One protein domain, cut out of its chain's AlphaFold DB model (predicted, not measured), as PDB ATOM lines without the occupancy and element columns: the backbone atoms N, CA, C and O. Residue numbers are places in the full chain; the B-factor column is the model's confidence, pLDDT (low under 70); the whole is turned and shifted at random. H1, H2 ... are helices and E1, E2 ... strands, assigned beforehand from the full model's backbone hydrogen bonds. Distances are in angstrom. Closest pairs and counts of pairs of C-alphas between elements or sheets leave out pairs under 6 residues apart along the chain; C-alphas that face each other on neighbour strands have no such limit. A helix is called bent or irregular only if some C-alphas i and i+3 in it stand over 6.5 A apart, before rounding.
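This is residues 2 to 25, 38 to 88, 129 to 182 and 213 to 226 of the 661 residues of an uncharacterized protein of Trypanosoma cruzi (strain CL Brener) (UniProt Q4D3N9). Look for a long, flattened, barrel-like body: two twisted sheets partly face to face, with edge E3 beside E4 on one side and E6 beside E7 on the other, near each other but not paired as neighbours. At one end the long, bent E1 and E4 run on together past the other strands; H1 sits in the curl of their sheet toward that end, and H2 lies at the opposite end. The printed part has 143 residues, with two named helices and eight named strands in the order E1 E2 E3 E4 E5 E6 H1 E7 H2 E8; it is mostly strand. The sheets, E4 E1 E8 E7 and E3 E2 E5 E6, are antiparallel. The whole is compact, with a radius of gyration of the C-alphas of 16.8 A and spans of 61 by 30 by 22 A.

Start at inner strand E1, residues 4 to 22, which bends by 52 degrees at residue 17. Beside it find E4, residues 70 to 85, with N 12 and O 78 2.8 A apart, and E8, residues 214 to 225, with N 13 and O 222 2.8 A apart. E8's other neighbour is edge strand E7, residues 165 to 172: N 167 and O 219 are 2.8 A apart. This sheet curls round H1, residues 156 to 162; the closest C-alphas of H1 and E8 are those of Ala 160 and Ala 223, 4.4 A apart. In the other sheet, E2, residues 38 to 46, and E3, residues 59 to 61, form a hairpin, with N 42 and O 60 2.8 A apart. E5, residues 129 to 139, pairs with E2 at N 41 and O 134, 2.8 A, and forms a hairpin with E6, residues 142 to 153, at N 133 and O 149, 2.8 A. Between the sheets, the closest C-alphas of E3 and E4 are Val 60 and Ile 78, 6.4 A, and those of E6 and E7 are Ala 147 and Val 171, 5.8 A. H2, residues 173 to 177, only grazes the first sheet; its closest C-alphas with E6 are Ala 175 and Ile 146, 5.7 A. In H1 and H2 every O i to N i+4 pair is within hydrogen-bond range.

Find C-alpha 4 at (-11.009, -40.066, -45.470), where E1 begins its 48.1 A. E4 spans 44.4 A, E6 32.4 A and E5 32.2 A. E8 runs 35.8 A to C-alpha 225 at (-0.870, -28.049, -36.967).

Look for cuts after residues 25, 88 and 182, with C-alpha gaps of 17.5, 25.3 and 15.3 A. The link from E2 to E3 is long. Low confidence, under 70, includes residues 22 to 25 and 177 to 182.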
ATOM      1  N   ALA A   2     -14.831 -45.584 -47.215       54.40
ATOM      2  CA  ALA A   2     -14.840 -44.194 -47.664       54.40
ATOM      3  C   ALA A   2     -13.404 -43.657 -47.703       54.40
ATOM      4  O   ALA A   2     -12.611 -43.988 -46.824       54.40
ATOM      5  N   ASP A   3     -13.077 -42.839 -48.700       69.31
ATOM      6  CA  ASP A   3     -11.857 -42.037 -48.637       69.31
ATOM      7  C   ASP A   3     -12.012 -41.035 -47.485       69.31
ATOM      8  O   ASP A   3     -13.062 -40.395 -47.339       69.31
ATOM      9  N   HIS A   4     -10.987 -40.932 -46.642       76.05
ATOM     10  CA  HIS A   4     -11.009 -40.066 -45.470       76.05
ATOM     11  C   HIS A   4     -10.295 -38.755 -45.799       76.05
ATOM     12  O   HIS A   4      -9.119 -38.725 -46.179       76.05
ATOM     13  N   GLN A   5     -11.019 -37.649 -45.659       84.18
ATOM     14  CA  GLN A   5     -10.437 -36.316 -45.714       84.18
ATOM     15  C   GLN A   5     -10.024 -35.911 -44.304       84.18
ATOM     16  O   GLN A   5     -10.887 -35.678 -43.458       84.18
ATOM     17  N   VAL A   6      -8.718 -35.817 -44.059       86.97
ATOM     18  CA  VAL A   6      -8.193 -35.249 -42.815       86.97
ATOM     19  C   VAL A   6      -8.259 -33.737 -42.951       86.97
ATOM     20  O   VAL A   6      -7.575 -33.129 -43.780       86.97
ATOM     21  N   LEU A   7      -9.136 -33.139 -42.154       85.99
ATOM     22  CA  LEU A   7      -9.368 -31.702 -42.130       85.99
ATOM     23  C   LEU A   7      -8.310 -31.014 -41.265       85.99
ATOM     24  O   LEU A   7      -7.722 -30.023 -41.691       85.99
ATOM     25  N   PHE A   8      -8.021 -31.589 -40.096       88.49
ATOM     26  CA  PHE A   8      -7.003 -31.113 -39.163       88.49
ATOM     27  C   PHE A   8      -6.314 -32.296 -38.482       88.49
ATOM     28  O   PHE A   8      -6.982 -33.243 -38.071       88.49
ATOM     29  N   PHE A   9      -4.995 -32.214 -38.328       91.05
ATOM     30  CA  PHE A   9      -4.226 -33.119 -37.479       91.05
ATOM     31  C   PHE A   9      -3.224 -32.295 -36.680       91.05
ATOM     32  O   PHE A   9      -2.330 -31.671 -37.254       91.05
ATOM     33  N   GLY A  10      -3.386 -32.278 -35.363       91.07
ATOM     34  CA  GLY A  10      -2.669 -31.333 -34.531       91.07
ATOM     35  C   GLY A  10      -3.012 -31.443 -33.055       91.07
ATOM     36  O   GLY A  10      -3.576 -32.435 -32.598       91.07
ATOM     37  N   CYS A  11      -2.650 -30.404 -32.316       90.84
ATOM     38  CA  CYS A  11      -3.006 -30.233 -30.914       90.84
ATOM     39  C   CYS A  11      -3.725 -28.907 -30.737       90.84
ATOM     40  O   CYS A  11      -3.422 -27.933 -31.421       90.84
ATOM     41  N   VAL A  12      -4.644 -28.851 -29.787       90.81
ATOM     42  CA  VAL A  12      -5.120 -27.586 -29.243       90.81
ATOM     43  C   VAL A  12      -4.489 -27.418 -27.875       90.81
ATOM     44  O   VAL A  12      -4.703 -28.233 -26.981       90.81
ATOM     45  N   ALA A  13      -3.667 -26.383 -27.759       90.00
ATOM     46  CA  ALA A  13      -3.044 -25.976 -26.519       90.00
ATOM     47  C   ALA A  13      -3.985 -25.016 -25.792       90.00
ATOM     48  O   ALA A  13      -4.418 -24.012 -26.364       90.00
ATOM     49  N   VAL A  14      -4.324 -25.348 -24.551       90.50
ATOM     50  CA  VAL A  14      -5.136 -24.514 -23.669       90.50
ATOM     51  C   VAL A  14      -4.300 -24.158 -22.450       90.50
ATOM     52  O   VAL A  14      -4.009 -25.015 -21.620       90.50
ATOM     53  N   THR A  15      -3.906 -22.896 -22.345       89.83
ATOM     54  CA  THR A  15      -3.129 -22.372 -21.221       89.83
ATOM     55  C   THR A  15      -4.079 -21.799 -20.181       89.83
ATOM     56  O   THR A  15      -4.811 -20.862 -20.485       89.83
ATOM     57  N   LEU A  16      -4.081 -22.355 -18.972       88.51
ATOM     58  CA  LEU A  16      -4.702 -21.757 -17.790       88.51
ATOM     59  C   LEU A  16      -3.873 -20.543 -17.363       88.51
ATOM     60  O   LEU A  16      -2.708 -20.734 -17.016       88.51
ATOM     61  N   THR A  17      -4.453 -19.339 -17.385       86.08
ATOM     62  CA  THR A  17      -3.722 -18.085 -17.112       86.08
ATOM     63  C   THR A  17      -4.027 -17.480 -15.752       86.08
ATOM     64  O   THR A  17      -3.120 -17.099 -15.026       86.08
ATOM     65  N   GLU A  18      -5.298 -17.390 -15.376       83.91
ATOM     66  CA  GLU A  18      -5.692 -16.756 -14.118       83.91
ATOM     67  C   GLU A  18      -6.916 -17.461 -13.548       83.91
ATOM     68  O   GLU A  18      -7.845 -17.844 -14.267       83.91
ATOM     69  N   VAL A  19      -6.933 -17.613 -12.228       82.11
ATOM     70  CA  VAL A  19      -8.133 -17.963 -11.476       82.11
ATOM     71  C   VAL A  19      -8.447 -16.806 -10.555       82.11
ATOM     72  O   VAL A  19      -7.632 -16.428  -9.717       82.11
ATOM     73  N   ARG A  20      -9.667 -16.285 -10.654       79.78
ATOM     74  CA  ARG A  20     -10.191 -15.260  -9.755       79.78
ATOM     75  C   ARG A  20     -11.280 -15.870  -8.890       79.78
ATOM     76  O   ARG A  20     -12.372 -16.174  -9.367       79.78
ATOM     77  N   VAL A  21     -11.010 -16.027  -7.600       73.94
ATOM     78  CA  VAL A  21     -12.028 -16.361  -6.599       73.94
ATOM     79  C   VAL A  21     -12.456 -15.062  -5.929       73.94
ATOM     80  O   VAL A  21     -11.674 -14.438  -5.213       73.94
ATOM     81  N   LYS A  22     -13.692 -14.626  -6.178       66.28
ATOM     82  CA  LYS A  22     -14.215 -13.405  -5.555       66.28
ATOM     83  C   LYS A  22     -14.717 -13.727  -4.139       66.28
ATOM     84  O   LYS A  22     -15.438 -14.706  -3.929       66.28
ATOM     85  N   ASP A  23     -14.283 -12.901  -3.186       57.08
ATOM     86  CA  ASP A  23     -14.720 -12.837  -1.784       57.08
ATOM     87  C   ASP A  23     -14.541 -14.112  -0.938       57.08
ATOM     88  O   ASP A  23     -15.511 -14.764  -0.560       57.08
ATOM     89  N   ALA A  24     -13.307 -14.468  -0.557       49.72
ATOM     90  CA  ALA A  24     -13.115 -15.458   0.508       49.72
ATOM     91  C   ALA A  24     -11.883 -15.197   1.389       49.72
ATOM     92  O   ALA A  24     -10.745 -15.497   1.021       49.72
ATOM     93  N   VAL A  25     -12.148 -14.772   2.631       42.36
ATOM     94  CA  VAL A  25     -11.339 -15.152   3.795       42.36
ATOM     95  C   VAL A  25     -11.581 -16.646   4.016       42.36
ATOM     96  O   VAL A  25     -12.513 -17.061   4.698       42.36
ATOM     97  N   PHE A  38      -9.371 -27.603  -7.014       87.60
ATOM     98  CA  PHE A  38     -10.127 -27.766  -8.244       87.60
ATOM     99  C   PHE A  38      -9.202 -28.252  -9.360       87.60
ATOM    100  O   PHE A  38      -7.982 -28.125  -9.276       87.60
ATOM    101  N   PHE A  39      -9.793 -28.839 -10.389       90.55
ATOM    102  CA  PHE A  39      -9.121 -29.144 -11.644       90.55
ATOM    103  C   PHE A  39     -10.090 -28.890 -12.797       90.55
ATOM    104  O   PHE A  39     -11.314 -28.861 -12.609       90.55
ATOM    105  N   VAL A  40      -9.545 -28.679 -13.989       90.21
ATOM    106  CA  VAL A  40     -10.316 -28.464 -15.210       90.21
ATOM    107  C   VAL A  40     -10.084 -29.642 -16.138       90.21
ATOM    108  O   VAL A  40      -8.949 -29.945 -16.491       90.21
ATOM    109  N   ARG A  41     -11.165 -30.304 -16.538       92.31
ATOM    110  CA  ARG A  41     -11.168 -31.314 -17.591       92.31
ATOM    111  C   ARG A  41     -11.554 -30.660 -18.904       92.31
ATOM    112  O   ARG A  41     -12.554 -29.949 -18.978       92.31
ATOM    113  N   MET A  42     -10.782 -30.923 -19.945       91.73
ATOM    114  CA  MET A  42     -10.984 -30.336 -21.262       91.73
ATOM    115  C   MET A  42     -11.105 -31.420 -22.318       91.73
ATOM    116  O   MET A  42     -10.358 -32.392 -22.290       91.73
ATOM    117  N   ALA A  43     -12.025 -31.242 -23.258       92.19
ATOM    118  CA  ALA A  43     -12.176 -32.125 -24.408       92.19
ATOM    119  C   ALA A  43     -12.574 -31.320 -25.642       92.19
ATOM    120  O   ALA A  43     -13.227 -30.279 -25.539       92.19
ATOM    121  N   ILE A  44     -12.202 -31.823 -26.814       90.80
ATOM    122  CA  ILE A  44     -12.589 -31.233 -28.092       90.80
ATOM    123  C   ILE A  44     -13.509 -32.195 -28.809       90.80
ATOM    124  O   ILE A  44     -13.178 -33.360 -29.006       90.80
ATOM    125  N   LEU A  45     -14.669 -31.684 -29.200       89.73
ATOM    126  CA  LEU A  45     -15.671 -32.428 -29.939       89.73
ATOM    127  C   LEU A  45     -15.960 -31.719 -31.263       89.73
ATOM    128  O   LEU A  45     -15.890 -30.489 -31.343       89.73
ATOM    129  N   PRO A  46     -16.279 -32.464 -32.330       88.06
ATOM    130  CA  PRO A  46     -16.714 -31.848 -33.569       88.06
ATOM    131  C   PRO A  46     -18.030 -31.108 -33.314       88.06
ATOM    132  O   PRO A  46     -18.894 -31.602 -32.588       88.06
ATOM    133  N   LYS A  47     -18.195 -29.923 -33.913       85.37
ATOM    134  CA  LYS A  47     -19.433 -29.147 -33.758       85.37
ATOM    135  C   LYS A  47     -20.632 -29.972 -34.219       85.37
ATOM    136  O   LYS A  47     -20.577 -30.585 -35.297       85.37
ATOM    137  N   GLU A  48     -21.718 -29.945 -33.448       79.91
ATOM    138  CA  GLU A  48     -22.945 -30.661 -33.802       79.91
ATOM    139  C   GLU A  48     -23.409 -30.293 -35.228       79.91
ATOM    140  O   GLU A  48     -23.526 -29.120 -35.592       79.91
ATOM    141  N   GLY A  49     -23.638 -31.312 -36.065       76.27
ATOM    142  CA  GLY A  49     -24.104 -31.152 -37.450       76.27
ATOM    143  C   GLY A  49     -23.023 -30.912 -38.516       76.27
ATOM    144  O   GLY A  49     -23.371 -30.710 -39.674       76.27
ATOM    145  N   SER A  50     -21.729 -30.954 -38.177       75.17
ATOM    146  CA  SER A  50     -20.622 -30.684 -39.122       75.17
ATOM    147  C   SER A  50     -20.238 -31.845 -40.065       75.17
ATOM    148  O   SER A  50     -19.366 -31.668 -40.922       75.17
ATOM    149  N   GLU A  51     -20.859 -33.024 -39.918       81.65
ATOM    150  CA  GLU A  51     -20.460 -34.288 -40.578       81.65
ATOM    151  C   GLU A  51     -18.962 -34.617 -40.398       81.65
ATOM    152  O   GLU A  51     -18.346 -35.275 -41.240       81.65
ATOM    153  N   THR A  52     -18.353 -34.125 -39.316       84.00
ATOM    154  CA  THR A  52     -16.954 -34.392 -38.976       84.00
ATOM    155  C   THR A  52     -16.861 -35.261 -37.741       84.00
ATOM    156  O   THR A  52     -17.705 -35.197 -36.847       84.00
ATOM    157  N   GLU A  53     -15.835 -36.096 -37.713       86.11
ATOM    158  CA  GLU A  53     -15.544 -36.997 -36.611       86.11
ATOM    159  C   GLU A  53     -14.184 -36.628 -36.019       86.11
ATOM    160  O   GLU A  53     -13.219 -36.412 -36.755       86.11
ATOM    161  N   GLU A  54     -14.109 -36.558 -34.691       87.34
ATOM    162  CA  GLU A  54     -12.850 -36.418 -33.961       87.34
ATOM    163  C   GLU A  54     -12.386 -37.823 -33.547       87.34
ATOM    164  O   GLU A  54     -13.164 -38.611 -33.000       87.34
ATOM    165  N   ARG A  55     -11.156 -38.185 -33.926       84.08
ATOM    166  CA  ARG A  55     -10.653 -39.565 -33.856       84.08
ATOM    167  C   ARG A  55      -9.724 -39.850 -32.681       84.08
ATOM    168  O   ARG A  55      -9.510 -41.025 -32.391       84.08
ATOM    169  N   MET A  56      -9.179 -38.835 -32.013       81.47
ATOM    170  CA  MET A  56      -8.308 -39.046 -30.852       81.47
ATOM    171  C   MET A  56      -9.122 -39.308 -29.579       81.47
ATOM    172  O   MET A  56      -8.736 -40.155 -28.780       81.47
ATOM    173  N   GLY A  57     -10.281 -38.664 -29.435       68.25
ATOM    174  CA  GLY A  57     -11.320 -38.934 -28.442       68.25
ATOM    175  C   GLY A  57     -10.900 -38.678 -26.998       68.25
ATOM    176  O   GLY A  57     -11.408 -39.349 -26.099       68.25
ATOM    177  N   GLU A  58      -9.955 -37.768 -26.765       75.87
ATOM    178  CA  GLU A  58      -9.319 -37.615 -25.456       75.87
ATOM    179  C   GLU A  58      -9.822 -36.415 -24.665       75.87
ATOM    180  O   GLU A  58     -10.059 -35.330 -25.197       75.87
ATOM    181  N   TYR A  59      -9.927 -36.628 -23.355       86.12
ATOM    182  CA  TYR A  59     -10.025 -35.562 -22.377       86.12
ATOM    183  C   TYR A  59      -8.688 -35.413 -21.653       86.12
ATOM    184  O   TYR A  59      -8.005 -36.401 -21.374       86.12
ATOM    185  N   VAL A  60      -8.326 -34.174 -21.343       88.78
ATOM    186  CA  VAL A  60      -7.117 -33.822 -20.597       88.78
ATOM    187  C   VAL A  60      -7.543 -33.157 -19.298       88.78
ATOM    188  O   VAL A  60      -8.369 -32.245 -19.315       88.78
ATOM    189  N   ASP A  61      -6.988 -33.624 -18.185       90.67
ATOM    190  CA  ASP A  61      -7.234 -33.058 -16.861       90.67
ATOM    191  C   ASP A  61      -6.060 -32.158 -16.474       90.67
ATOM    192  O   ASP A  61      -4.903 -32.559 -16.616       90.67
ATOM    193  N   SER A  62      -6.357 -30.963 -15.964       91.10
ATOM    194  CA  SER A  62      -5.353 -30.117 -15.325       91.10
ATOM    195  C   SER A  62      -4.821 -30.762 -14.050       91.10
ATOM    196  O   SER A  62      -5.479 -31.600 -13.419       91.10
ATOM    197  N   SER A  63      -3.664 -30.291 -13.601       89.34
ATOM    198  CA  SER A  63      -3.210 -30.529 -12.241       89.34
ATOM    199  C   SER A  63      -4.215 -29.975 -11.217       89.34
ATOM    200  O   SER A  63      -5.110 -29.180 -11.531       89.34
ATOM    201  N   MET A  64      -4.128 -30.476  -9.984       86.86
ATOM    202  CA  MET A  64      -4.998 -30.025  -8.902       86.86
ATOM    203  C   MET A  64      -4.489 -28.710  -8.322       86.86
ATOM    204  O   MET A  64      -3.423 -28.677  -7.709       86.86
ATOM    205  N   HIS A  65      -5.307 -27.668  -8.423       84.80
ATOM    206  CA  HIS A  65      -4.995 -26.327  -7.942       84.80
ATOM    207  C   HIS A  65      -5.752 -26.003  -6.663       84.80
ATOM    208  O   HIS A  65      -6.911 -26.400  -6.522       84.80
ATOM    209  N   PRO A  66      -5.150 -25.275  -5.712       81.48
ATOM    210  CA  PRO A  66      -5.883 -24.784  -4.555       81.48
ATOM    211  C   PRO A  66      -6.979 -23.810  -5.005       81.48
ATOM    212  O   PRO A  66      -6.774 -23.008  -5.911       81.48
ATOM    213  N   LEU A  67      -8.140 -23.839  -4.347       78.64
ATOM    214  CA  LEU A  67      -9.249 -22.928  -4.652       78.64
ATOM    215  C   LEU A  67      -8.978 -21.506  -4.111       78.64
ATOM    216  O   LEU A  67      -9.596 -21.079  -3.140       78.64
ATOM    217  N   LYS A  68      -8.013 -20.791  -4.692       78.39
ATOM    218  CA  LYS A  68      -7.627 -19.417  -4.335       78.39
ATOM    219  C   LYS A  68      -7.339 -18.616  -5.598       78.39
ATOM    220  O   LYS A  68      -6.991 -19.206  -6.614       78.39
ATOM    221  N   SER A  69      -7.465 -17.292  -5.513       79.40
ATOM    222  CA  SER A  69      -7.039 -16.431  -6.614       79.40
ATOM    223  C   SER A  69      -5.535 -16.558  -6.817       79.40
ATOM    224  O   SER A  69      -4.779 -16.413  -5.852       79.40
ATOM    225  N   ALA A  70      -5.126 -16.874  -8.037       81.71
ATOM    226  CA  ALA A  70      -3.734 -17.048  -8.413       81.71
ATOM    227  C   ALA A  70      -3.590 -16.934  -9.930       81.71
ATOM    228  O   ALA A  70      -4.471 -17.362 -10.682       81.71
ATOM    229  N   GLU A  71      -2.448 -16.415 -10.357       80.86
ATOM    230  CA  GLU A  71      -1.965 -16.610 -11.715       80.86
ATOM    231  C   GLU A  71      -1.511 -18.056 -11.903       80.86
ATOM    232  O   GLU A  71      -1.050 -18.736 -10.980       80.86
ATOM    233  N   MET A  72      -1.686 -18.536 -13.124       80.04
ATOM    234  CA  MET A  72      -1.391 -19.887 -13.546       80.04
ATOM    235  C   MET A  72      -0.636 -19.850 -14.869       80.04
ATOM    236  O   MET A  72      -0.780 -18.937 -15.674       80.04
ATOM    237  N   ALA A  73       0.164 -20.882 -15.103       81.49
ATOM    238  CA  ALA A  73       0.861 -21.079 -16.368       81.49
ATOM    239  C   ALA A  73       0.862 -22.566 -16.750       81.49
ATOM    240  O   ALA A  73       1.859 -23.102 -17.229       81.49
ATOM    241  N   GLU A  74      -0.245 -23.267 -16.479       88.34
ATOM    242  CA  GLU A  74      -0.381 -24.671 -16.873       88.34
ATOM    243  C   GLU A  74      -0.933 -24.759 -18.300       88.34
ATOM    244  O   GLU A  74      -2.036 -24.292 -18.582       88.34
ATOM    245  N   GLU A  75      -0.174 -25.379 -19.202       87.33
ATOM    246  CA  GLU A  75      -0.585 -25.631 -20.582       87.33
ATOM    247  C   GLU A  75      -1.066 -27.076 -20.756       87.33
ATOM    248  O   GLU A  75      -0.346 -28.037 -20.483       87.33
ATOM    249  N   LEU A  76      -2.298 -27.229 -21.237       89.71
ATOM    250  CA  LEU A  76      -2.937 -28.513 -21.500       89.71
ATOM    251  C   LEU A  76      -3.011 -28.748 -23.002       89.71
ATOM    252  O   LEU A  76      -3.528 -27.925 -23.754       89.71
ATOM    253  N   LEU A  77      -2.507 -29.895 -23.443       89.52
ATOM    254  CA  LEU A  77      -2.352 -30.220 -24.855       89.52
ATOM    255  C   LEU A  77      -3.342 -31.310 -25.246       89.52
ATOM    256  O   LEU A  77      -3.173 -32.473 -24.886       89.52
ATOM    257  N   ILE A  78      -4.372 -30.934 -25.999       91.04
ATOM    258  CA  ILE A  78      -5.434 -31.843 -26.431       91.04
ATOM    259  C   ILE A  78      -5.130 -32.281 -27.868       91.04
ATOM    260  O   ILE A  78      -5.180 -31.439 -28.770       91.04
ATOM    261  N   PRO A  79      -4.791 -33.555 -28.132       90.86
ATOM    262  CA  PRO A  79      -4.615 -34.034 -29.497       90.86
ATOM    263  C   PRO A  79      -5.951 -34.046 -30.235       90.86
ATOM    264  O   PRO A  79      -6.958 -34.501 -29.701       90.86
ATOM    265  N   VAL A  80      -5.942 -33.574 -31.479       91.18
ATOM    266  CA  VAL A  80      -7.140 -33.480 -32.313       91.18
ATOM    267  C   VAL A  80      -6.845 -34.029 -33.697       91.18
ATOM    268  O   VAL A  80      -5.899 -33.609 -34.372       91.18
ATOM    269  N   MET A  81      -7.710 -34.932 -34.150       91.26
ATOM    270  CA  MET A  81      -7.729 -35.397 -35.529       91.26
ATOM    271  C   MET A  81      -9.153 -35.336 -36.066       91.26
ATOM    272  O   MET A  81      -9.976 -36.190 -35.743       91.26
ATOM    273  N   LEU A  82      -9.430 -34.319 -36.885       89.22
ATOM    274  CA  LEU A  82     -10.727 -34.141 -37.533       89.22
ATOM    275  C   LEU A  82     -10.720 -34.810 -38.900       89.22
ATOM    276  O   LEU A  82      -9.942 -34.436 -39.782       89.22
ATOM    277  N   GLU A  83     -11.634 -35.751 -39.092       87.69
ATOM    278  CA  GLU A  83     -11.846 -36.432 -40.360       87.69
ATOM    279  C   GLU A  83     -13.271 -36.245 -40.874       87.69
ATOM    280  O   GLU A  83     -14.229 -36.097 -40.116       87.69
ATOM    281  N   ARG A  84     -13.413 -36.305 -42.199       85.66
ATOM    282  CA  ARG A  84     -14.696 -36.412 -42.891       85.66
ATOM    283  C   ARG A  84     -14.655 -37.590 -43.853       85.66
ATOM    284  O   ARG A  84     -13.761 -37.680 -44.695       85.66
ATOM    285  N   ALA A  85     -15.629 -38.486 -43.739       76.76
ATOM    286  CA  ALA A  85     -15.795 -39.592 -44.674       76.76
ATOM    287  C   ALA A  85     -16.453 -39.095 -45.971       76.76
ATOM    288  O   ALA A  85     -17.524 -38.491 -45.938       76.76
ATOM    289  N   LEU A  86     -15.841 -39.362 -47.128       66.98
ATOM    290  CA  LEU A  86     -16.465 -39.079 -48.423       66.98
ATOM    291  C   LEU A  86     -17.461 -40.185 -48.810       66.98
ATOM    292  O   LEU A  86     -17.093 -41.364 -48.833       66.98
ATOM    293  N   PRO A  87     -18.707 -39.855 -49.199       53.65
ATOM    294  CA  PRO A  87     -19.611 -40.846 -49.763       53.65
ATOM    295  C   PRO A  87     -19.077 -41.350 -51.115       53.65
ATOM    296  O   PRO A  87     -18.675 -40.573 -51.982       53.65
ATOM    297  N   VAL A  88     -19.137 -42.672 -51.312       46.41
ATOM    298  CA  VAL A  88     -18.560 -43.455 -52.432       46.41
ATOM    299  C   VAL A  88     -18.975 -42.964 -53.843       46.41
ATOM    300  O   VAL A  88     -18.376 -43.352 -54.841       46.41
ATOM    301  N   VAL A 129     -15.087 -26.723 -34.110       88.77
ATOM    302  CA  VAL A 129     -15.101 -27.627 -32.962       88.77
ATOM    303  C   VAL A 129     -15.719 -26.953 -31.750       88.77
ATOM    304  O   VAL A 129     -15.731 -25.728 -31.631       88.77
ATOM    305  N   GLU A 130     -16.237 -27.768 -30.848       90.61
ATOM    306  CA  GLU A 130     -16.662 -27.372 -29.518       90.61
ATOM    307  C   GLU A 130     -15.556 -27.758 -28.531       90.61
ATOM    308  O   GLU A 130     -15.208 -28.930 -28.393       90.61
ATOM    309  N   LEU A 131     -14.987 -26.765 -27.850       89.79
ATOM    310  CA  LEU A 131     -14.136 -26.962 -26.685       89.79
ATOM    311  C   LEU A 131     -15.039 -27.056 -25.452       89.79
ATOM    312  O   LEU A 131     -15.719 -26.092 -25.087       89.79
ATOM    313  N   HIS A 132     -15.056 -28.227 -24.829       91.32
ATOM    314  CA  HIS A 132     -15.791 -28.503 -23.603       91.32
ATOM    315  C   HIS A 132     -14.853 -28.360 -22.409       91.32
ATOM    316  O   HIS A 132     -13.828 -29.033 -22.343       91.32
ATOM    317  N   LEU A 133     -15.222 -27.492 -21.470       89.34
ATOM    318  CA  LEU A 133     -14.470 -27.174 -20.260       89.34
ATOM    319  C   LEU A 133     -15.322 -27.560 -19.049       89.34
ATOM    320  O   LEU A 133     -16.348 -26.935 -18.772       89.34
ATOM    321  N   GLU A 134     -14.902 -28.586 -18.327       90.42
ATOM    322  CA  GLU A 134     -15.527 -29.050 -17.095       90.42
ATOM    323  C   GLU A 134     -14.674 -28.649 -15.902       90.42
ATOM    324  O   GLU A 134     -13.571 -29.150 -15.719       90.42
ATOM    325  N   VAL A 135     -15.192 -27.758 -15.062       88.18
ATOM    326  CA  VAL A 135     -14.533 -27.395 -13.807       88.18
ATOM    327  C   VAL A 135     -15.061 -28.321 -12.720       88.18
ATOM    328  O   VAL A 135     -16.276 -28.399 -12.498       88.18
ATOM    329  N   ALA A 136     -14.164 -29.018 -12.031       88.71
ATOM    330  CA  ALA A 136     -14.491 -29.917 -10.934       88.71
ATOM    331  C   ALA A 136     -13.748 -29.519  -9.659       88.71
ATOM    332  O   ALA A 136     -12.582 -29.136  -9.694       88.71
ATOM    333  N   VAL A 137     -14.427 -29.626  -8.516       85.52
ATOM    334  CA  VAL A 137     -13.842 -29.398  -7.186       85.52
ATOM    335  C   VAL A 137     -13.620 -30.740  -6.516       85.52
ATOM    336  O   VAL A 137     -14.487 -31.613  -6.575       85.52
ATOM    337  N   ALA A 138     -12.484 -30.894  -5.844       83.93
ATOM    338  CA  ALA A 138     -12.111 -32.090  -5.116       83.93
ATOM    339  C   ALA A 138     -11.652 -31.782  -3.683       83.93
ATOM    340  O   ALA A 138     -10.998 -30.776  -3.407       83.93
ATOM    341  N   ARG A 139     -11.970 -32.688  -2.752       81.34
ATOM    342  CA  ARG A 139     -11.447 -32.702  -1.379       81.34
ATOM    343  C   ARG A 139     -11.209 -34.145  -0.947       81.34
ATOM    344  O   ARG A 139     -12.154 -34.900  -0.706       81.34
ATOM    345  N   GLY A 140      -9.941 -34.535  -0.840       75.66
ATOM    346  CA  GLY A 140      -9.582 -35.942  -0.646       75.66
ATOM    347  C   GLY A 140     -10.093 -36.795  -1.812       75.66
ATOM    348  O   GLY A 140      -9.784 -36.501  -2.958       75.66
ATOM    349  N   ASN A 141     -10.907 -37.814  -1.524       75.87
ATOM    350  CA  ASN A 141     -11.454 -38.718  -2.548       75.87
ATOM    351  C   ASN A 141     -12.810 -38.262  -3.120       75.87
ATOM    352  O   ASN A 141     -13.364 -38.933  -3.989       75.87
ATOM    353  N   LEU A 142     -13.391 -37.176  -2.599       76.72
ATOM    354  CA  LEU A 142     -14.662 -36.641  -3.084       76.72
ATOM    355  C   LEU A 142     -14.388 -35.617  -4.180       76.72
ATOM    356  O   LEU A 142     -13.658 -34.660  -3.941       76.72
ATOM    357  N   GLN A 143     -15.009 -35.802  -5.341       82.88
ATOM    358  CA  GLN A 143     -14.976 -34.864  -6.459       82.88
ATOM    359  C   GLN A 143     -16.393 -34.582  -6.952       82.88
ATOM    360  O   GLN A 143     -17.254 -35.465  -6.903       82.88
ATOM    361  N   ALA A 144     -16.636 -33.372  -7.441       82.17
ATOM    362  CA  ALA A 144     -17.888 -33.011  -8.088       82.17
ATOM    363  C   ALA A 144     -17.660 -31.933  -9.153       82.17
ATOM    364  O   ALA A 144     -17.006 -30.920  -8.903       82.17
ATOM    365  N   THR A 145     -18.224 -32.162 -10.339       81.06
ATOM    366  CA  THR A 145     -18.245 -31.188 -11.432       81.06
ATOM    367  C   THR A 145     -19.210 -30.061 -11.080       81.06
ATOM    368  O   THR A 145     -20.383 -30.304 -10.801       81.06
ATOM    369  N   ILE A 146     -18.708 -28.831 -11.075       82.20
ATOM    370  CA  ILE A 146     -19.421 -27.624 -10.622       82.20
ATOM    371  C   ILE A 146     -19.811 -26.701 -11.777       82.20
ATOM    372  O   ILE A 146     -20.742 -25.908 -11.639       82.20
ATOM    373  N   ALA A 147     -19.122 -26.792 -12.916       83.59
ATOM    374  CA  ALA A 147     -19.447 -26.032 -14.114       83.59
ATOM    375  C   ALA A 147     -19.056 -26.806 -15.375       83.59
ATOM    376  O   ALA A 147     -18.050 -27.507 -15.397       83.59
ATOM    377  N   HIS A 148     -19.850 -26.631 -16.428       87.12
ATOM    378  CA  HIS A 148     -19.556 -27.102 -17.776       87.12
ATOM    379  C   HIS A 148     -19.750 -25.926 -18.737       87.12
ATOM    380  O   HIS A 148     -20.848 -25.371 -18.832       87.12
ATOM    381  N   ARG A 149     -18.687 -25.518 -19.429       85.85
ATOM    382  CA  ARG A 149     -18.679 -24.413 -20.393       85.85
ATOM    383  C   ARG A 149     -18.347 -24.985 -21.767       85.85
ATOM    384  O   ARG A 149     -17.370 -25.709 -21.915       85.85
ATOM    385  N   LYS A 150     -19.152 -24.641 -22.770       88.23
ATOM    386  CA  LYS A 150     -18.881 -24.970 -24.172       88.23
ATOM    387  C   LYS A 150     -18.435 -23.719 -24.912       88.23
ATOM    388  O   LYS A 150     -19.081 -22.678 -24.790       88.23
ATOM    389  N   VAL A 151     -17.364 -23.826 -25.686       86.75
ATOM    390  CA  VAL A 151     -16.832 -22.739 -26.513       86.75
ATOM    391  C   VAL A 151     -16.738 -23.217 -27.946       86.75
ATOM    392  O   VAL A 151     -16.099 -24.223 -28.229       86.75
ATOM    393  N   ILE A 152     -17.373 -22.492 -28.858       87.68
ATOM    394  CA  ILE A 152     -17.331 -22.821 -30.279       87.68
ATOM    395  C   ILE A 152     -16.096 -22.158 -30.885       87.68
ATOM    396  O   ILE A 152     -15.993 -20.934 -30.909       87.68
ATOM    397  N   ILE A 153     -15.185 -22.968 -31.410       86.64
ATOM    398  CA  ILE A 153     -14.077 -22.519 -32.245       86.64
ATOM    399  C   ILE A 153     -14.527 -22.686 -33.690       86.64
ATOM    400  O   ILE A 153     -14.680 -23.806 -34.167       86.64
ATOM    401  N   GLU A 154     -14.768 -21.583 -34.396       82.68
ATOM    402  CA  GLU A 154     -15.330 -21.628 -35.754       82.68
ATOM    403  C   GLU A 154     -14.392 -22.274 -36.782       82.68
ATOM    404  O   GLU A 154     -14.857 -22.878 -37.745       82.68
ATOM    405  N   SER A 155     -13.076 -22.147 -36.590       83.68
ATOM    406  CA  SER A 155     -12.071 -22.726 -37.481       83.68
ATOM    407  C   SER A 155     -10.737 -22.901 -36.763       83.68
ATOM    408  O   SER A 155     -10.073 -21.914 -36.436       83.68
ATOM    409  N   LEU A 156     -10.304 -24.153 -36.584       83.52
ATOM    410  CA  LEU A 156      -8.969 -24.465 -36.056       83.52
ATOM    411  C   LEU A 156      -7.837 -23.887 -36.918       83.52
ATOM    412  O   LEU A 156      -6.811 -23.490 -36.379       83.52
ATOM    413  N   LEU A 157      -8.031 -23.763 -38.235       78.96
ATOM    414  CA  LEU A 157      -7.031 -23.163 -39.127       78.96
ATOM    415  C   LEU A 157      -6.809 -21.675 -38.822       78.96
ATOM    416  O   LEU A 157      -5.681 -21.195 -38.856       78.96
ATOM    417  N   ASN A 158      -7.883 -20.938 -38.522       78.22
ATOM    418  CA  ASN A 158      -7.781 -19.509 -38.215       78.22
ATOM    419  C   ASN A 158      -7.083 -19.281 -36.872       78.22
ATOM    420  O   ASN A 158      -6.287 -18.352 -36.749       78.22
ATOM    421  N   VAL A 159      -7.377 -20.139 -35.891       79.61
ATOM    422  CA  VAL A 159      -6.714 -20.128 -34.582       79.61
ATOM    423  C   VAL A 159      -5.234 -20.496 -34.726       79.61
ATOM    424  O   VAL A 159      -4.385 -19.872 -34.101       79.61
ATOM    425  N   ALA A 160      -4.907 -21.454 -35.597       77.43
ATOM    426  CA  ALA A 160      -3.527 -21.870 -35.836       77.43
ATOM    427  C   ALA A 160      -2.684 -20.830 -36.589       77.43
ATOM    428  O   ALA A 160      -1.479 -20.760 -36.374       77.43
ATOM    429  N   ASN A 161      -3.297 -20.033 -37.469       75.47
ATOM    430  CA  ASN A 161      -2.570 -19.045 -38.262       75.47
ATOM    431  C   ASN A 161      -2.157 -17.810 -37.452       75.47
ATOM    432  O   ASN A 161      -0.984 -17.465 -37.439       75.47
ATOM    433  N   GLU A 162      -3.104 -17.110 -36.819       62.34
ATOM    434  CA  GLU A 162      -2.826 -15.757 -36.293       62.34
ATOM    435  C   GLU A 162      -3.697 -15.359 -35.087       62.34
ATOM    436  O   GLU A 162      -3.733 -14.186 -34.712       62.34
ATOM    437  N   LYS A 163      -4.451 -16.283 -34.471       58.37
ATOM    438  CA  LYS A 163      -5.419 -15.920 -33.421       58.37
ATOM    439  C   LYS A 163      -5.349 -16.846 -32.216       58.37
ATOM    440  O   LYS A 163      -5.833 -17.968 -32.264       58.37
ATOM    441  N   CYS A 164      -4.839 -16.328 -31.103       71.46
ATOM    442  CA  CYS A 164      -5.115 -16.912 -29.794       71.46
ATOM    443  C   CYS A 164      -6.556 -16.545 -29.400       71.46
ATOM    444  O   CYS A 164      -6.975 -15.404 -29.605       71.46
ATOM    445  N   GLY A 165      -7.327 -17.487 -28.862       70.39
ATOM    446  CA  GLY A 165      -8.651 -17.203 -28.304       70.39
ATOM    447  C   GLY A 165      -8.573 -17.079 -26.789       70.39
ATOM    448  O   GLY A 165      -8.106 -18.015 -26.151       70.39
ATOM    449  N   VAL A 166      -9.041 -15.972 -26.211       75.75
ATOM    450  CA  VAL A 166      -9.226 -15.869 -24.755       75.75
ATOM    451  C   VAL A 166     -10.624 -16.367 -24.404       75.75
ATOM    452  O   VAL A 166     -11.615 -15.986 -25.032       75.75
ATOM    453  N   VAL A 167     -10.702 -17.243 -23.411       78.72
ATOM    454  CA  VAL A 167     -11.935 -17.861 -22.932       78.72
ATOM    455  C   VAL A 167     -11.989 -17.726 -21.419       78.72
ATOM    456  O   VAL A 167     -11.033 -18.075 -20.744       78.72
ATOM    457  N   ALA A 168     -13.140 -17.325 -20.880       80.91
ATOM    458  CA  ALA A 168     -13.409 -17.374 -19.447       80.91
ATOM    459  C   ALA A 168     -14.519 -18.389 -19.123       80.91
ATOM    460  O   ALA A 168     -15.567 -18.436 -19.790       80.91
ATOM    461  N   ALA A 169     -14.307 -19.195 -18.083       82.01
ATOM    462  CA  ALA A 169     -15.307 -20.071 -17.487       82.01
ATOM    463  C   ALA A 169     -15.677 -19.562 -16.089       82.01
ATOM    464  O   ALA A 169     -14.870 -19.600 -15.165       82.01
ATOM    465  N   HIS A 170     -16.926 -19.120 -15.924       82.19
ATOM    466  CA  HIS A 170     -17.443 -18.686 -14.628       82.19
ATOM    467  C   HIS A 170     -18.194 -19.812 -13.918       82.19
ATOM    468  O   HIS A 170     -19.053 -20.482 -14.498       82.19
ATOM    469  N   VAL A 171     -17.929 -19.939 -12.626       80.15
ATOM    470  CA  VAL A 171     -18.595 -20.814 -11.671       80.15
ATOM    471  C   VAL A 171     -19.356 -19.939 -10.679       80.15
ATOM    472  O   VAL A 171     -18.778 -19.125  -9.958       80.15
ATOM    473  N   SER A 172     -20.675 -20.116 -10.623       79.21
ATOM    474  CA  SER A 172     -21.511 -19.365  -9.682       79.21
ATOM    475  C   SER A 172     -21.289 -19.801  -8.227       79.21
ATOM    476  O   SER A 172     -21.084 -20.984  -7.944       79.21
ATOM    477  N   ALA A 173     -21.447 -18.865  -7.287       71.38
ATOM    478  CA  ALA A 173     -21.450 -19.159  -5.852       71.38
ATOM    479  C   ALA A 173     -22.457 -20.253  -5.455       71.38
ATOM    480  O   ALA A 173     -22.185 -21.068  -4.575       71.38
ATOM    481  N   ALA A 174     -23.626 -20.291  -6.103       73.11
ATOM    482  CA  ALA A 174     -24.657 -21.284  -5.820       73.11
ATOM    483  C   ALA A 174     -24.205 -22.706  -6.196       73.11
ATOM    484  O   ALA A 174     -24.417 -23.632  -5.415       73.11
ATOM    485  N   ALA A 175     -23.547 -22.866  -7.349       74.02
ATOM    486  CA  ALA A 175     -23.017 -24.153  -7.796       74.02
ATOM    487  C   ALA A 175     -21.909 -24.663  -6.865       74.02
ATOM    488  O   ALA A 175     -21.888 -25.841  -6.511       74.02
ATOM    489  N   LEU A 176     -21.043 -23.758  -6.398       71.25
ATOM    490  CA  LEU A 176     -20.037 -24.082  -5.393       71.25
ATOM    491  C   LEU A 176     -20.690 -24.537  -4.071       71.25
ATOM    492  O   LEU A 176     -20.329 -25.586  -3.547       71.25
ATOM    493  N   ARG A 177     -21.715 -23.822  -3.575       67.78
ATOM    494  CA  ARG A 177     -22.416 -24.143  -2.307       67.78
ATOM    495  C   ARG A 177     -23.188 -25.451  -2.318       67.78
ATOM    496  O   ARG A 177     -23.301 -26.097  -1.282       67.78
ATOM    497  N   GLN A 178     -23.719 -25.842  -3.469       68.85
ATOM    498  CA  GLN A 178     -24.450 -27.102  -3.629       68.85
ATOM    499  C   GLN A 178     -23.521 -28.319  -3.747       68.85
ATOM    500  O   GLN A 178     -23.985 -29.459  -3.763       68.85
ATOM    501  N   CYS A 179     -22.209 -28.092  -3.823       66.98
ATOM    502  CA  CYS A 179     -21.219 -29.130  -4.018       66.98
ATOM    503  C   CYS A 179     -21.062 -29.991  -2.751       66.98
ATOM    504  O   CYS A 179     -20.720 -29.496  -1.678       66.98
ATOM    505  N   ALA A 180     -21.246 -31.311  -2.875       62.24
ATOM    506  CA  ALA A 180     -21.159 -32.274  -1.761       62.24
ATOM    507  C   ALA A 180     -19.766 -32.359  -1.094       62.24
ATOM    508  O   ALA A 180     -19.586 -33.037  -0.082       62.24
ATOM    509  N   VAL A 181     -18.780 -31.685  -1.683       61.49
ATOM    510  CA  VAL A 181     -17.394 -31.559  -1.218       61.49
ATOM    511  C   VAL A 181     -17.300 -30.670   0.034       61.49
ATOM    512  O   VAL A 181     -16.381 -30.811   0.852       61.49
ATOM    513  N   TRP A 182     -18.273 -29.780   0.229       59.22
ATOM    514  CA  TRP A 182     -18.408 -28.984   1.439       59.22
ATOM    515  C   TRP A 182     -19.268 -29.754   2.440       59.22
ATOM    516  O   TRP A 182     -20.436 -30.048   2.200       59.22
ATOM    517  N   SER A 213     -18.281 -15.560  -3.560       61.41
ATOM    518  CA  SER A 213     -19.207 -14.966  -4.531       61.41
ATOM    519  C   SER A 213     -19.063 -15.568  -5.935       61.41
ATOM    520  O   SER A 213     -19.938 -15.385  -6.786       61.41
ATOM    521  N   GLY A 214     -18.057 -16.420  -6.146       75.11
ATOM    522  CA  GLY A 214     -17.889 -17.236  -7.344       75.11
ATOM    523  C   GLY A 214     -16.421 -17.478  -7.670       75.11
ATOM    524  O   GLY A 214     -15.522 -17.016  -6.967       75.11
ATOM    525  N   MET A 215     -16.192 -18.200  -8.759       82.99
ATOM    526  CA  MET A 215     -14.862 -18.457  -9.302       82.99
ATOM    527  C   MET A 215     -14.890 -18.233 -10.810       82.99
ATOM    528  O   MET A 215     -15.825 -18.652 -11.483       82.99
ATOM    529  N   GLU A 216     -13.879 -17.572 -11.344       85.56
ATOM    530  CA  GLU A 216     -13.661 -17.382 -12.772       85.56
ATOM    531  C   GLU A 216     -12.298 -17.959 -13.128       85.56
ATOM    532  O   GLU A 216     -11.335 -17.740 -12.399       85.56
ATOM    533  N   VAL A 217     -12.240 -18.735 -14.206       85.24
ATOM    534  CA  VAL A 217     -10.994 -19.291 -14.733       85.24
ATOM    535  C   VAL A 217     -10.822 -18.793 -16.154       85.24
ATOM    536  O   VAL A 217     -11.717 -18.983 -16.983       85.24
ATOM    537  N   GLU A 218      -9.693 -18.154 -16.419       87.09
ATOM    538  CA  GLU A 218      -9.309 -17.651 -17.730       87.09
ATOM    539  C   GLU A 218      -8.326 -18.598 -18.414       87.09
ATOM    540  O   GLU A 218      -7.471 -19.228 -17.784       87.09
ATOM    541  N   PHE A 219      -8.492 -18.720 -19.728       88.55
ATOM    542  CA  PHE A 219      -7.707 -19.609 -20.560       88.55
ATOM    543  C   PHE A 219      -7.376 -18.965 -21.900       88.55
ATOM    544  O   PHE A 219      -8.215 -18.297 -22.510       88.55
ATOM    545  N   ILE A 220      -6.190 -19.271 -22.415       88.41
ATOM    546  CA  ILE A 220      -5.775 -18.955 -23.782       88.41
ATOM    547  C   ILE A 220      -5.784 -20.238 -24.609       88.41
ATOM    548  O   ILE A 220      -5.200 -21.241 -24.221       88.41
ATOM    549  N   VAL A 221      -6.424 -20.200 -25.773       88.83
ATOM    550  CA  VAL A 221      -6.528 -21.330 -26.701       88.83
ATOM    551  C   VAL A 221      -5.702 -21.060 -27.955       88.83
ATOM    552  O   VAL A 221      -5.859 -20.018 -28.600       88.83
ATOM    553  N   ARG A 222      -4.860 -22.025 -28.331       89.06
ATOM    554  CA  ARG A 222      -4.051 -22.043 -29.559       89.06
ATOM    555  C   ARG A 222      -4.200 -23.384 -30.268       89.06
ATOM    556  O   ARG A 222      -4.369 -24.413 -29.625       89.06
ATOM    557  N   ALA A 223      -4.110 -23.389 -31.593       89.28
ATOM    558  CA  ALA A 223      -4.134 -24.609 -32.395       89.28
ATOM    559  C   ALA A 223      -2.776 -24.807 -33.081       89.28
ATOM    560  O   ALA A 223      -2.218 -23.879 -33.656       89.28
ATOM    561  N   LEU A 224      -2.245 -26.020 -33.009       89.71
ATOM    562  CA  LEU A 224      -0.925 -26.410 -33.490       89.71
ATOM    563  C   LEU A 224      -1.094 -27.458 -34.591       89.71
ATOM    564  O   LEU A 224      -1.474 -28.591 -34.300       89.71
ATOM    565  N   ASP A 225      -0.833 -27.099 -35.847       89.17
ATOM    566  CA  ASP A 225      -0.870 -28.049 -36.967       89.17
ATOM    567  C   ASP A 225       0.390 -28.926 -36.972       89.17
ATOM    568  O   ASP A 225       1.516 -28.432 -36.935       89.17
ATOM    569  N   MET A 226       0.199 -30.242 -37.044       91.78
ATOM    570  CA  MET A 226       1.271 -31.239 -37.090       91.78
ATOM    571  C   MET A 226       1.269 -32.040 -38.398       91.78
ATOM    572  O   MET A 226       2.019 -33.011 -38.530       91.78
TER     573      MET A 226